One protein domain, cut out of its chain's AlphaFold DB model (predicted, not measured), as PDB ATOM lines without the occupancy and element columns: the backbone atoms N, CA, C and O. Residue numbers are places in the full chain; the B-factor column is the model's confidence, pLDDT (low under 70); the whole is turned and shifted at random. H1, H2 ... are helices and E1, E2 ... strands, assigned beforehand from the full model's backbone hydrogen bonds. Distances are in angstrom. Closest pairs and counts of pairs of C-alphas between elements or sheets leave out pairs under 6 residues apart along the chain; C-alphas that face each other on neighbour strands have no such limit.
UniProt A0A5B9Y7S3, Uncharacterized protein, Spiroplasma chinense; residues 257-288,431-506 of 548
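Overview. This is residues 257 to 288 and 431 to 506 of the 548 residues of an uncharacterized protein of Spiroplasma chinense (UniProt A0A5B9Y7S3). Little regular structure: loops form most of this body, with long H4 along one side, short H1 packed across its residues 499 to 503, and the E2-E3 hairpin at one end. The 108 printed residues include E1, H1, E2, E3, H2, H3, H4 in order, mixed class, 43 residues in named elements; the sheet E2 - E3 is antiparallel. It is compact, radius of gyration of the C-alphas 14.5 A, spans 45 by 37 by 29 A.

Along the chain. Find C-alpha 261 at (132.933, 87.456, 127.289); E1 runs 13.3 A to 265. Next come H1, 270 to 275; E2, 444 to 446; E3, 452 to 454; H2, 466 to 471; H3, 482 to 485. H4, 489 to 504, runs 22.5 A to C-alpha 504 at (117.461, 80.596, 104.262).

Arrangement. E1 pairs with no named strand. H1 touches H4 about perpendicular, 80 degrees; closest C-alphas, Leu 271 and Lys 500, 6.3 A. In hairpin E2-E3, look at N 445 and O 453, 2.9 A. H2 touches no helix. H3 and H4 are close but not clearly touching, closest C-alphas 484 and 492, 7.8 A. Every O i to N i+4 pair is within hydrogen-bond range in H1, H2, H4; H3 is too short.

Size, cuts and confidence. Residues 289 to 430 are cut out, C-alphas 288 and 431 19.9 A apart. E3 to H2 is a long link. Residues 282 to 287 and 437 to 440 have pLDDT under 70.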
ATOM      1  N   SER A 257     136.465  94.467 128.534       87.94
ATOM      2  CA  SER A 257     137.458  95.090 129.420       87.94
ATOM      3  C   SER A 257     137.358  94.626 130.878       87.94
ATOM      4  O   SER A 257     138.338  94.721 131.616       87.94
ATOM      5  N   ASP A 258     136.198  94.118 131.306       87.19
ATOM      6  CA  ASP A 258     135.979  93.547 132.641       87.19
ATOM      7  C   ASP A 258     136.377  92.059 132.747       87.19
ATOM      8  O   ASP A 258     136.193  91.439 133.796       87.19
ATOM      9  N   GLY A 259     136.939  91.488 131.676       85.56
ATOM     10  CA  GLY A 259     137.372  90.096 131.592       85.56
ATOM     11  C   GLY A 259     136.251  89.101 131.292       85.56
ATOM     12  O   GLY A 259     136.532  87.908 131.179       85.56
ATOM     13  N   LYS A 260     134.997  89.552 131.147       91.75
ATOM     14  CA  LYS A 260     133.878  88.695 130.737       91.75
ATOM     15  C   LYS A 260     133.778  88.638 129.225       91.75
ATOM     16  O   LYS A 260     134.097  89.597 128.537       91.75
ATOM     17  N   ASN A 261     133.283  87.530 128.699       96.12
ATOM     18  CA  ASN A 261     132.933  87.456 127.289       96.12
ATOM     19  C   ASN A 261     131.527  88.015 127.068       96.12
ATOM     20  O   ASN A 261     130.603  87.670 127.803       96.12
ATOM     21  N   LEU A 262     131.369  88.843 126.035       96.88
ATOM     22  CA  LEU A 262     130.086  89.404 125.620       96.88
ATOM     23  C   LEU A 262     129.772  89.012 124.167       96.88
ATOM     24  O   LEU A 262     130.703  88.828 123.373       96.88
ATOM     25  N   PRO A 263     128.484  88.876 123.799       97.19
ATOM     26  CA  PRO A 263     128.081  88.628 122.425       97.19
ATOM     27  C   PRO A 263     127.943  89.943 121.649       97.19
ATOM     28  O   PRO A 263     127.193  90.830 122.041       97.19
ATOM     29  N   PHE A 264     128.645  90.059 120.528       96.81
ATOM     30  CA  PHE A 264     128.682  91.223 119.641       96.81
ATOM     31  C   PHE A 264     128.004  90.904 118.306       96.81
ATOM     32  O   PHE A 264     128.088  89.776 117.821       96.81
ATOM     33  N   ILE A 265     127.351  91.886 117.682       95.94
ATOM     34  CA  ILE A 265     126.706  91.698 116.372       95.94
ATOM     35  C   ILE A 265     127.750  91.351 115.300       95.94
ATOM     36  O   ILE A 265     128.701  92.105 115.080       95.94
ATOM     37  N   ASN A 266     127.528  90.249 114.572       95.19
ATOM     38  CA  ASN A 266     128.315  89.894 113.396       95.19
ATOM     39  C   ASN A 266     127.653  90.407 112.112       95.19
ATOM     40  O   ASN A 266     126.902  89.684 111.448       95.19
ATOM     41  N   THR A 267     127.973  91.637 111.709       94.06
ATOM     42  CA  THR A 267     127.415  92.231 110.481       94.06
ATOM     43  C   THR A 267     127.849  91.512 109.202       94.06
ATOM     44  O   THR A 267     127.249  91.728 108.157       94.06
ATOM     45  N   GLY A 268     128.898  90.681 109.265       91.94
ATOM     46  CA  GLY A 268     129.357  89.855 108.147       91.94
ATOM     47  C   GLY A 268     128.619  88.518 108.012       91.94
ATOM     48  O   GLY A 268     128.824  87.818 107.025       91.94
ATOM     49  N   SER A 269     127.776  88.145 108.980       93.88
ATOM     50  CA  SER A 269     126.932  86.952 108.856       93.88
ATOM     51  C   SER A 269     125.854  87.145 107.790       93.88
ATOM     52  O   SER A 269     125.405  88.264 107.525       93.88
ATOM     53  N   THR A 270     125.399  86.045 107.203       92.81
ATOM     54  CA  THR A 270     124.364  86.026 106.160       92.81
ATOM     55  C   THR A 270     123.044  86.616 106.647       92.81
ATOM     56  O   THR A 270     122.431  87.385 105.917       92.81
ATOM     57  N   LEU A 271     122.641  86.356 107.898       94.44
ATOM     58  CA  LEU A 271     121.448  86.970 108.488       94.44
ATOM     59  C   LEU A 271     121.551  88.502 108.508       94.44
ATOM     60  O   LEU A 271     120.664  89.194 108.012       94.44
ATOM     61  N   PHE A 272     122.630  89.038 109.076       94.81
ATOM     62  CA  PHE A 272     122.774  90.479 109.270       94.81
ATOM     63  C   PHE A 272     123.026  91.235 107.960       94.81
ATOM     64  O   PHE A 272     122.393  92.262 107.729       94.81
ATOM     65  N   SER A 273     123.910  90.724 107.102       93.38
ATOM     66  CA  SER A 273     124.280  91.369 105.832       93.38
ATOM     67  C   SER A 273     123.165  91.365 104.787       93.38
ATOM     68  O   SER A 273     123.035  92.334 104.047       93.38
ATOM     69  N   LYS A 274     122.336  90.312 104.739       93.88
ATOM     70  CA  LYS A 274     121.250  90.211 103.751       93.88
ATOM     71  C   LYS A 274     119.985  90.942 104.170       93.88
ATOM     72  O   LYS A 274     119.196  91.313 103.305       93.88
ATOM     73  N   THR A 275     119.759  91.153 105.467       94.62
ATOM     74  CA  THR A 275     118.517  91.777 105.952       94.62
ATOM     75  C   THR A 275     118.552  93.297 105.921       94.62
ATOM     76  O   THR A 275     117.510  93.902 105.690       94.62
ATOM     77  N   GLN A 276     119.707  93.929 106.125       93.44
ATOM     78  CA  GLN A 276     119.813  95.387 106.168       93.44
ATOM     79  C   GLN A 276     121.257  95.879 106.037       93.44
ATOM     80  O   GLN A 276     122.212  95.141 106.275       93.44
ATOM     81  N   ASP A 277     121.401  97.168 105.739       89.50
ATOM     82  CA  ASP A 277     122.692  97.846 105.735       89.50
ATOM     83  C   ASP A 277     123.241  98.029 107.159       89.50
ATOM     84  O   ASP A 277     122.504  98.295 108.113       89.50
ATOM     85  N   TRP A 278     124.570  97.956 107.286       89.50
ATOM     86  CA  TRP A 278     125.293  98.198 108.536       89.50
ATOM     87  C   TRP A 278     126.421  99.203 108.318       89.50
ATOM     88  O   TRP A 278     127.418  98.916 107.652       89.50
ATOM     89  N   PHE A 279     126.319 100.387 108.924       85.31
ATOM     90  CA  PHE A 279     127.423 101.347 108.880       85.31
ATOM     91  C   PHE A 279     128.498 100.998 109.910       85.31
ATOM     92  O   PHE A 279     128.255 100.938 111.115       85.31
ATOM     93  N   THR A 280     129.727 100.815 109.430       76.19
ATOM     94  CA  THR A 280     130.862 100.355 110.242       76.19
ATOM     95  C   THR A 280     131.708 101.484 110.829       76.19
ATOM     96  O   THR A 280     132.581 101.212 111.652       76.19
ATOM     97  N   THR A 281     131.458 102.748 110.472       70.12
ATOM     98  CA  THR A 281     132.213 103.911 110.975       70.12
ATOM     99  C   THR A 281     131.304 104.949 111.630       70.12
ATOM    100  O   THR A 281     130.192 105.173 111.168       70.12
ATOM    101  N   ASN A 282     131.789 105.638 112.670       61.97
ATOM    102  CA  ASN A 282     131.028 106.653 113.424       61.97
ATOM    103  C   ASN A 282     130.964 108.035 112.750       61.97
ATOM    104  O   ASN A 282     130.516 109.002 113.361       61.97
ATOM    105  N   THR A 283     131.434 108.175 111.511       58.53
ATOM    106  CA  THR A 283     131.439 109.471 110.828       58.53
ATOM    107  C   THR A 283     130.005 109.917 110.537       58.53
ATOM    108  O   THR A 283     129.281 109.242 109.802       58.53
ATOM    109  N   THR A 284     129.611 111.052 111.116       55.12
ATOM    110  CA  THR A 284     128.315 111.722 110.953       55.12
ATOM    111  C   THR A 284     128.182 112.269 109.531       55.12
ATOM    112  O   THR A 284     128.476 113.435 109.264       55.12
ATOM    113  N   GLY A 285     127.821 111.407 108.587       57.03
ATOM    114  CA  GLY A 285     127.539 111.804 107.213       57.03
ATOM    115  C   GLY A 285     126.079 112.210 107.058       57.03
ATOM    116  O   GLY A 285     125.186 111.445 107.415       57.03
ATOM    117  N   VAL A 286     125.835 113.387 106.480       53.06
ATOM    118  CA  VAL A 286     124.551 113.704 105.839       53.06
ATOM    119  C   VAL A 286     124.361 112.631 104.753       53.06
ATOM    120  O   VAL A 286     125.285 112.436 103.966       53.06
ATOM    121  N   ASN A 287     123.242 111.894 104.747       60.69
ATOM    122  CA  ASN A 287     122.936 110.742 103.861       60.69
ATOM    123  C   ASN A 287     123.348 109.332 104.355       60.69
ATOM    124  O   ASN A 287     123.608 108.451 103.537       60.69
ATOM    125  N   ARG A 288     123.388 109.071 105.671       74.25
ATOM    126  CA  ARG A 288     123.564 107.708 106.229       74.25
ATOM    127  C   ARG A 288     122.269 107.083 106.729       74.25
ATOM    128  O   ARG A 288     122.162 106.662 107.879       74.25
ATOM    129  N   LEU A 431     114.250  94.983 115.952       95.62
ATOM    130  CA  LEU A 431     113.842  93.704 116.553       95.62
ATOM    131  C   LEU A 431     114.749  93.253 117.701       95.62
ATOM    132  O   LEU A 431     114.296  92.575 118.620       95.62
ATOM    133  N   LEU A 432     116.026  93.626 117.654       95.44
ATOM    134  CA  LEU A 432     116.997  93.306 118.693       95.44
ATOM    135  C   LEU A 432     116.952  94.266 119.898       95.44
ATOM    136  O   LEU A 432     117.683  94.037 120.860       95.44
ATOM    137  N   GLY A 433     116.133  95.325 119.856       93.88
ATOM    138  CA  GLY A 433     116.019  96.335 120.920       93.88
ATOM    139  C   GLY A 433     116.925  97.559 120.727       93.88
ATOM    140  O   GLY A 433     117.261  98.262 121.681       93.88
ATOM    141  N   GLY A 434     117.369  97.824 119.496       92.88
ATOM    142  CA  GLY A 434     118.322  98.887 119.184       92.88
ATOM    143  C   GLY A 434     117.806 100.311 119.392       92.88
ATOM    144  O   GLY A 434     118.606 101.210 119.659       92.88
ATOM    145  N   SER A 435     116.496 100.522 119.290       89.69
ATOM    146  CA  SER A 435     115.853 101.829 119.506       89.69
ATOM    147  C   SER A 435     115.478 102.082 120.958       89.69
ATOM    148  O   SER A 435     115.180 103.217 121.324       89.69
ATOM    149  N   ASP A 436     115.486 101.044 121.797       77.56
ATOM    150  CA  ASP A 436     115.104 101.209 123.188       77.56
ATOM    151  C   ASP A 436     116.208 101.935 123.967       77.56
ATOM    152  O   ASP A 436     117.408 101.685 123.812       77.56
ATOM    153  N   THR A 437     115.789 102.852 124.830       65.62
ATOM    154  CA  THR A 437     116.669 103.559 125.769       65.62
ATOM    155  C   THR A 437     116.819 102.814 127.098       65.62
ATOM    156  O   THR A 437     117.709 103.143 127.879       65.62
ATOM    157  N   THR A 438     115.994 101.791 127.329       61.78
ATOM    158  CA  THR A 438     115.989 100.903 128.492       61.78
ATOM    159  C   THR A 438     116.531  99.513 128.126       61.78
ATOM    160  O   THR A 438     116.469  99.096 126.970       61.78
ATOM    161  N   SER A 439     117.142  98.814 129.089       62.03
ATOM    162  CA  SER A 439     117.765  97.490 128.885       62.03
ATOM    163  C   SER A 439     116.754  96.357 128.700       62.03
ATOM    164  O   SER A 439     117.071  95.347 128.084       62.03
ATOM    165  N   ASP A 440     115.519  96.534 129.175       67.81
ATOM    166  CA  ASP A 440     114.548  95.447 129.369       67.81
ATOM    167  C   ASP A 440     114.068  94.786 128.061       67.81
ATOM    168  O   ASP A 440     113.474  93.710 128.079       67.81
ATOM    169  N   ASN A 441     114.356  95.412 126.919       82.56
ATOM    170  CA  ASN A 441     113.952  94.965 125.587       82.56
ATOM    171  C   ASN A 441     115.116  94.549 124.681       82.56
ATOM    172  O   ASN A 441     114.898  94.258 123.503       82.56
ATOM    173  N   VAL A 442     116.345  94.520 125.198       92.19
ATOM    174  CA  VAL A 442     117.508  94.076 124.426       92.19
ATOM    175  C   VAL A 442     117.469  92.557 124.262       92.19
ATOM    176  O   VAL A 442     117.172  91.813 125.195       92.19
ATOM    177  N   TYR A 443     117.783  92.080 123.057       94.50
ATOM    178  CA  TYR A 443     117.884  90.650 122.783       94.50
ATOM    179  C   TYR A 443     118.945  89.984 123.672       94.50
ATOM    180  O   TYR A 443     120.079  90.458 123.793       94.50
ATOM    181  N   THR A 444     118.591  88.842 124.259       94.31
ATOM    182  CA  THR A 444     119.471  88.059 125.130       94.31
ATOM    183  C   THR A 444     119.783  86.701 124.512       94.31
ATOM    184  O   THR A 444     118.930  86.069 123.891       94.31
ATOM    185  N   ILE A 445     121.021  86.239 124.692       94.81
ATOM    186  CA  ILE A 445     121.370  84.830 124.493       94.81
ATOM    187  C   ILE A 445     121.121  84.127 125.821       94.81
ATOM    188  O   ILE A 445     121.841  84.380 126.787       94.81
ATOM    189  N   ASP A 446     120.097  83.277 125.855       93.81
ATOM    190  CA  ASP A 446     119.632  82.600 127.063       93.81
ATOM    191  C   ASP A 446     120.295  81.217 127.200       93.81
ATOM    192  O   ASP A 446     120.378  80.448 126.240       93.81
ATOM    193  N   GLY A 447     120.795  80.907 128.398       93.69
ATOM    194  CA  GLY A 447     121.269  79.574 128.764       93.69
ATOM    195  C   GLY A 447     120.123  78.607 129.057       93.69
ATOM    196  O   GLY A 447     118.958  78.997 129.126       93.69
ATOM    197  N   ALA A 448     120.456  77.339 129.304       91.69
ATOM    198  CA  ALA A 448     119.466  76.295 129.585       91.69
ATOM    199  C   ALA A 448     118.627  76.570 130.854       91.69
ATOM    200  O   ALA A 448     117.530  76.058 130.997       91.69
ATOM    201  N   ASP A 449     119.098  77.394 131.799       90.25
ATOM    202  CA  ASP A 449     118.304  77.822 132.965       90.25
ATOM    203  C   ASP A 449     117.471  79.094 132.726       90.25
ATOM    204  O   ASP A 449     116.928  79.651 133.681       90.25
ATOM    205  N   GLY A 450     117.392  79.579 131.484       88.25
ATOM    206  CA  GLY A 450     116.672  80.797 131.111       88.25
ATOM    207  C   GLY A 450     117.375  82.097 131.513       88.25
ATOM    208  O   GLY A 450     116.826  83.175 131.297       88.25
ATOM    209  N   LYS A 451     118.581  82.034 132.095       92.38
ATOM    210  CA  LYS A 451     119.388  83.233 132.361       92.38
ATOM    211  C   LYS A 451     120.132  83.644 131.104       92.38
ATOM    212  O   LYS A 451     120.787  82.812 130.482       92.38
ATOM    213  N   GLY A 452     120.066  84.929 130.773       93.25
ATOM    214  CA  GLY A 452     120.634  85.457 129.541       93.25
ATOM    215  C   GLY A 452     121.762  86.458 129.728       93.25
ATOM    216  O   GLY A 452     121.905  87.079 130.782       93.25
ATOM    217  N   VAL A 453     122.541  86.632 128.661       94.94
ATOM    218  CA  VAL A 453     123.453  87.769 128.472       94.94
ATOM    219  C   VAL A 453     122.929  88.619 127.318       94.94
ATOM    220  O   VAL A 453     122.659  88.098 126.234       94.94
ATOM    221  N   GLU A 454     122.793  89.923 127.548       95.19
ATOM    222  CA  GLU A 454     122.414  90.892 126.517       95.19
ATOM    223  C   GLU A 454     123.483  91.001 125.430       95.19
ATOM    224  O   GLU A 454     124.690  91.076 125.704       95.19
ATOM    225  N   ILE A 455     123.031  91.070 124.181       95.88
ATOM    226  CA  ILE A 455     123.923  91.377 123.070       95.88
ATOM    227  C   ILE A 455     124.430  92.813 123.150       95.88
ATOM    228  O   ILE A 455     123.780  93.719 123.668       95.88
ATOM    229  N   GLN A 456     125.603  93.025 122.577       95.56
ATOM    230  CA  GLN A 456     126.210  94.329 122.409       95.56
ATOM    231  C   GLN A 456     126.016  94.778 120.961       95.56
ATOM    232  O   GLN A 456     126.354  94.065 120.010       95.56
ATOM    233  N   PHE A 457     125.495  95.991 120.780       94.56
ATOM    234  CA  PHE A 457     125.208  96.587 119.475       94.56
ATOM    235  C   PHE A 457     126.455  97.172 118.805       94.56
ATOM    236  O   PHE A 457     126.457  98.293 118.290       94.56
ATOM    237  N   GLY A 458     127.541  96.417 118.809       93.81
ATOM    238  CA  GLY A 458     128.838  96.822 118.301       93.81
ATOM    239  C   GLY A 458     129.642  95.608 117.860       93.81
ATOM    240  O   GLY A 458     129.238  94.485 118.142       93.81
ATOM    241  N   PRO A 459     130.775  95.811 117.171       92.62
ATOM    242  CA  PRO A 459     131.620  94.710 116.713       92.62
ATOM    243  C   PRO A 459     132.589  94.194 117.790       92.62
ATOM    244  O   PRO A 459     133.190  93.139 117.619       92.62
ATOM    245  N   SER A 460     132.822  94.970 118.852       93.50
ATOM    246  CA  SER A 460     133.763  94.647 119.927       93.50
ATOM    247  C   SER A 460     133.548  95.547 121.138       93.50
ATOM    248  O   SER A 460     132.876  96.574 121.037       93.50
ATOM    249  N   ASP A 461     134.181  95.212 122.262       94.00
ATOM    250  CA  ASP A 461     134.067  95.957 123.521       94.00
ATOM    251  C   ASP A 461     134.479  97.432 123.394       94.00
ATOM    252  O   ASP A 461     133.769  98.331 123.843       94.00
ATOM    253  N   ALA A 462     135.557  97.707 122.648       92.00
ATOM    254  CA  ALA A 462     136.014  99.071 122.369       92.00
ATOM    255  C   ALA A 462     134.957  99.937 121.651       92.00
ATOM    256  O   ALA A 462     135.080 101.158 121.606       92.00
ATOM    257  N   ASN A 463     133.948  99.313 121.035       90.88
ATOM    258  CA  ASN A 463     132.894  99.967 120.269       90.88
ATOM    259  C   ASN A 463     131.520  99.327 120.526       90.88
ATOM    260  O   ASN A 463     130.727  99.206 119.591       90.88
ATOM    261  N   LYS A 464     131.250  98.919 121.772       92.12
ATOM    262  CA  LYS A 464     130.106  98.071 122.152       92.12
ATOM    263  C   LYS A 464     128.723  98.584 121.725       92.12
ATOM    264  O   LYS A 464     127.853  97.776 121.439       92.12
ATOM    265  N   ASP A 465     128.555  99.901 121.597       91.75
ATOM    266  CA  ASP A 465     127.280 100.550 121.248       91.75
ATOM    267  C   ASP A 465     127.313 101.240 119.875       91.75
ATOM    268  O   ASP A 465     126.483 102.105 119.586       91.75
ATOM    269  N   ARG A 466     128.298 100.926 119.021       91.44
ATOM    270  CA  ARG A 466     128.505 101.618 117.735       91.44
ATOM    271  C   ARG A 466     127.239 101.648 116.880       91.44
ATOM    272  O   ARG A 466     126.805 102.721 116.465       91.44
ATOM    273  N   TYR A 467     126.656 100.487 116.608       92.94
ATOM    274  CA  TYR A 467     125.494 100.364 115.734       92.94
ATOM    275  C   TYR A 467     124.263 101.011 116.364       92.94
ATOM    276  O   TYR A 467     123.560 101.751 115.682       92.94
ATOM    277  N   LYS A 468     124.076 100.855 117.682       92.44
ATOM    278  CA  LYS A 468     123.009 101.531 118.439       92.44
ATOM    279  C   LYS A 468     123.126 103.044 118.368       92.44
ATOM    280  O   LYS A 468     122.143 103.730 118.111       92.44
ATOM    281  N   THR A 469     124.336 103.568 118.514       90.75
ATOM    282  CA  THR A 469     124.592 105.006 118.418       90.75
ATOM    283  C   THR A 469     124.225 105.540 117.037       90.75
ATOM    284  O   THR A 469     123.574 106.573 116.952       90.75
ATOM    285  N   ILE A 470     124.611 104.846 115.958       89.75
ATOM    286  CA  ILE A 470     124.307 105.264 114.579       89.75
ATOM    287  C   ILE A 470     122.803 105.149 114.284       89.75
ATOM    288  O   ILE A 470     122.224 106.049 113.676       89.75
ATOM    289  N   TRP A 471     122.173 104.062 114.722       91.75
ATOM    290  CA  TRP A 471     120.747 103.801 114.535       91.75
ATOM    291  C   TRP A 471     119.853 104.858 115.197       91.75
ATOM    292  O   TRP A 471     118.816 105.227 114.656       91.75
ATOM    293  N   ASN A 472     120.289 105.417 116.327       90.75
ATOM    294  CA  ASN A 472     119.563 106.463 117.049       90.75
ATOM    295  C   ASN A 472     119.947 107.897 116.620       90.75
ATOM    296  O   ASN A 472     119.561 108.872 117.266       90.75
ATOM    297  N   GLN A 473     120.709 108.068 115.533       88.94
ATOM    298  CA  GLN A 473     120.974 109.396 114.966       88.94
ATOM    299  C   GLN A 473     119.728 109.967 114.283       88.94
ATOM    300  O   GLN A 473     118.900 109.236 113.746       88.94
ATOM    301  N   LYS A 474     119.626 111.302 114.229       87.75
ATOM    302  CA  LYS A 474     118.461 112.036 113.698       87.75
ATOM    303  C   LYS A 474     117.990 111.563 112.313       87.75
ATOM    304  O   LYS A 474     116.797 111.578 112.045       87.75
ATOM    305  N   ASN A 475     118.912 111.172 111.438       86.69
ATOM    306  CA  ASN A 475     118.617 110.677 110.091       86.69
ATOM    307  C   ASN A 475     118.017 109.259 110.061       86.69
ATOM    308  O   ASN A 475     117.378 108.917 109.078       86.69
ATOM    309  N   ASN A 476     118.197 108.456 111.113       89.44
ATOM    310  CA  ASN A 476     117.673 107.088 111.203       89.44
ATOM    311  C   ASN A 476     116.442 106.975 112.114       89.44
ATOM    312  O   ASN A 476     115.656 106.054 111.944       89.44
ATOM    313  N   VAL A 477     116.193 107.943 113.008       89.38
ATOM    314  CA  VAL A 477     114.983 107.966 113.863       89.38
ATOM    315  C   VAL A 477     113.683 107.924 113.046       89.38
ATOM    316  O   VAL A 477     112.678 107.387 113.497       89.38
ATOM    317  N   ALA A 478     113.686 108.447 111.817       87.50
ATOM    318  CA  ALA A 478     112.530 108.364 110.921       87.50
ATOM    319  C   ALA A 478     112.226 106.935 110.411       87.50
ATOM    320  O   ALA A 478     111.174 106.728 109.814       87.50
ATOM    321  N   MET A 479     113.135 105.977 110.614       90.75
ATOM    322  CA  MET A 479     112.981 104.559 110.251       90.75
ATOM    323  C   MET A 479     112.487 103.705 111.415       90.75
ATOM    324  O   MET A 479     112.128 102.546 111.215       90.75
ATOM    325  N   HIS A 480     112.496 104.258 112.630       92.88
ATOM    326  CA  HIS A 480     112.017 103.562 113.815       92.88
ATOM    327  C   HIS A 480     110.521 103.305 113.674       92.88
ATOM    328  O   HIS A 480     109.755 104.207 113.325       92.88
ATOM    329  N   SER A 481     110.102 102.078 113.967       93.12
ATOM    330  CA  SER A 481     108.693 101.697 113.927       93.12
ATOM    331  C   SER A 481     108.141 101.573 115.338       93.12
ATOM    332  O   SER A 481     108.590 100.735 116.118       93.12
ATOM    333  N   LYS A 482     107.099 102.358 115.634       93.81
ATOM    334  CA  LYS A 482     106.324 102.204 116.868       93.81
ATOM    335  C   LYS A 482     105.683 100.815 116.961       93.81
ATOM    336  O   LYS A 482     105.581 100.272 118.055       93.81
ATOM    337  N   ASP A 483     105.273 100.251 115.826       95.38
ATOM    338  CA  ASP A 483     104.635  98.935 115.758       95.38
ATOM    339  C   ASP A 483     105.616  97.827 116.161       95.38
ATOM    340  O   ASP A 483     105.297  97.010 117.015       95.38
ATOM    341  N   ILE A 484     106.845  97.852 115.628       94.56
ATOM    342  CA  ILE A 484     107.887  96.873 115.981       94.56
ATOM    343  C   ILE A 484     108.357  97.044 117.434       94.56
ATOM    344  O   ILE A 484     108.611  96.054 118.115       94.56
ATOM    345  N   GLN A 485     108.442  98.281 117.935       91.75
ATOM    346  CA  GLN A 485     108.764  98.550 119.347       91.75
ATOM    347  C   GLN A 485     107.688  98.040 120.306       91.75
ATOM    348  O   GLN A 485     108.003  97.715 121.449       91.75
ATOM    349  N   GLY A 486     106.434  97.998 119.851       91.19
ATOM    350  CA  GLY A 486     105.297  97.510 120.621       91.19
ATOM    351  C   GLY A 486     105.216  95.988 120.732       91.19
ATOM    352  O   GLY A 486     104.449  95.513 121.564       91.19
ATOM    353  N   LEU A 487     105.993  95.245 119.934       92.00
ATOM    354  CA  LEU A 487     106.043  93.785 119.995       92.00
ATOM    355  C   LEU A 487     106.711  93.305 121.286       92.00
ATOM    356  O   LEU A 487     107.753  93.827 121.705       92.00
ATOM    357  N   ASP A 488     106.161  92.251 121.880       88.62
ATOM    358  CA  ASP A 488     106.766  91.616 123.044       88.62
ATOM    359  C   ASP A 488     108.039  90.810 122.687       88.62
ATOM    360  O   ASP A 488     108.435  90.661 121.526       88.62
ATOM    361  N   LYS A 489     108.756  90.297 123.701       87.62
ATOM    362  CA  LYS A 489     109.989  89.510 123.475       87.62
ATOM    363  C   LYS A 489     109.725  88.269 122.609       87.62
ATOM    364  O   LYS A 489     110.558  87.950 121.763       87.62
ATOM    365  N   SER A 490     108.604  87.578 122.807       88.00
ATOM    366  CA  SER A 490     108.264  86.362 122.064       88.00
ATOM    367  C   SER A 490     107.919  86.660 120.604       88.00
ATOM    368  O   SER A 490     108.416  85.977 119.710       88.00
ATOM    369  N   GLU A 491     107.177  87.737 120.345       91.56
ATOM    370  CA  GLU A 491     106.814  88.194 119.005       91.56
ATOM    371  C   GLU A 491     108.039  88.672 118.223       91.56
ATOM    372  O   GLU A 491     108.206  88.321 117.053       91.56
ATOM    373  N   ARG A 492     108.960  89.399 118.873       93.31
ATOM    374  CA  ARG A 492     110.235  89.796 118.255       93.31
ATOM    375  C   ARG A 492     111.092  88.587 117.898       93.31
ATOM    376  O   ARG A 492     111.640  88.543 116.799       93.31
ATOM    377  N   ILE A 493     111.185  87.591 118.783       92.38
ATOM    378  CA  ILE A 493     111.907  86.340 118.502       92.38
ATOM    379  C   ILE A 493     111.252  85.585 117.340       92.38
ATOM    380  O   ILE A 493     111.960  85.143 116.435       92.38
ATOM    381  N   ALA A 494     109.921  85.478 117.319       93.06
ATOM    382  CA  ALA A 494     109.194  84.851 116.217       93.06
ATOM    383  C   ALA A 494     109.455  85.579 114.888       93.06
ATOM    384  O   ALA A 494     109.767  84.939 113.885       93.06
ATOM    385  N   MET A 495     109.449  86.917 114.881       95.69
ATOM    386  CA  MET A 495     109.774  87.693 113.683       95.69
ATOM    387  C   MET A 495     111.239  87.501 113.263       95.69
ATOM    388  O   MET A 495     111.517  87.306 112.084       95.69
ATOM    389  N   ILE A 496     112.189  87.458 114.202       95.69
ATOM    390  CA  ILE A 496     113.591  87.118 113.904       95.69
ATOM    391  C   ILE A 496     113.693  85.725 113.260       95.69
ATOM    392  O   ILE A 496     114.438  85.557 112.292       95.69
ATOM    393  N   ASN A 497     112.932  84.735 113.737       94.25
ATOM    394  CA  ASN A 497     112.882  83.404 113.127       94.25
ATOM    395  C   ASN A 497     112.308  83.447 111.704       94.25
ATOM    396  O   ASN A 497     112.869  82.805 110.814       94.25
ATOM    397  N   GLN A 498     111.291  84.276 111.446       93.38
ATOM    398  CA  GLN A 498     110.810  84.526 110.084       93.38
ATOM    399  C   GLN A 498     111.892  85.125 109.186       93.38
ATOM    400  O   GLN A 498     112.079  84.678 108.058       93.38
ATOM    401  N   LEU A 499     112.666  86.095 109.677       94.56
ATOM    402  CA  LEU A 499     113.766  86.687 108.912       94.56
ATOM    403  C   LEU A 499     114.849  85.645 108.587       94.56
ATOM    404  O   LEU A 499     115.333  85.599 107.455       94.56
ATOM    405  N   LYS A 500     115.193  84.771 109.541       93.94
ATOM    406  CA  LYS A 500     116.114  83.646 109.307       93.94
ATOM    407  C   LYS A 500     115.575  82.687 108.249       93.94
ATOM    408  O   LYS A 500     116.340  82.260 107.384       93.94
ATOM    409  N   TYR A 501     114.277  82.387 108.288       92.75
ATOM    410  CA  TYR A 501     113.614  81.571 107.275       92.75
ATOM    411  C   TYR A 501     113.661  82.237 105.892       92.75
ATOM    412  O   TYR A 501     114.090  81.611 104.926       92.75
ATOM    413  N   LEU A 502     113.347  83.528 105.777       92.44
ATOM    414  CA  LEU A 502     113.444  84.257 104.506       92.44
ATOM    415  C   LEU A 502     114.867  84.231 103.937       92.44
ATOM    416  O   LEU A 502     115.052  83.900 102.769       92.44
ATOM    417  N   VAL A 503     115.880  84.505 104.766       93.56
ATOM    418  CA  VAL A 503     117.292  84.440 104.357       93.56
ATOM    419  C   VAL A 503     117.691  83.020 103.953       93.56
ATOM    420  O   VAL A 503     118.467  82.844 103.020       93.56
ATOM    421  N   SER A 504     117.149  81.990 104.603       91.94
ATOM    422  CA  SER A 504     117.461  80.596 104.262       91.94
ATOM    423  C   SER A 504     116.944  80.150 102.889       91.94
ATOM    424  O   SER A 504     117.447  79.167 102.349       91.94
ATOM    425  N   ASN A 505     115.975  80.873 102.317       89.81
ATOM    426  CA  ASN A 505     115.487  80.634 100.957       89.81
ATOM    427  C   ASN A 505     116.429  81.195  99.877       89.81
ATOM    428  O   ASN A 505     116.227  80.938  98.689       89.81
ATOM    429  N   ASP A 506     117.463  81.950 100.259       89.62
ATOM    430  CA  ASP A 506     118.515  82.357  99.338       89.62
ATOM    431  C   ASP A 506     119.419  81.169  98.980       89.62
ATOM    432  O   ASP A 506     120.079  80.584  99.841       89.62
TER     433      ASP A 506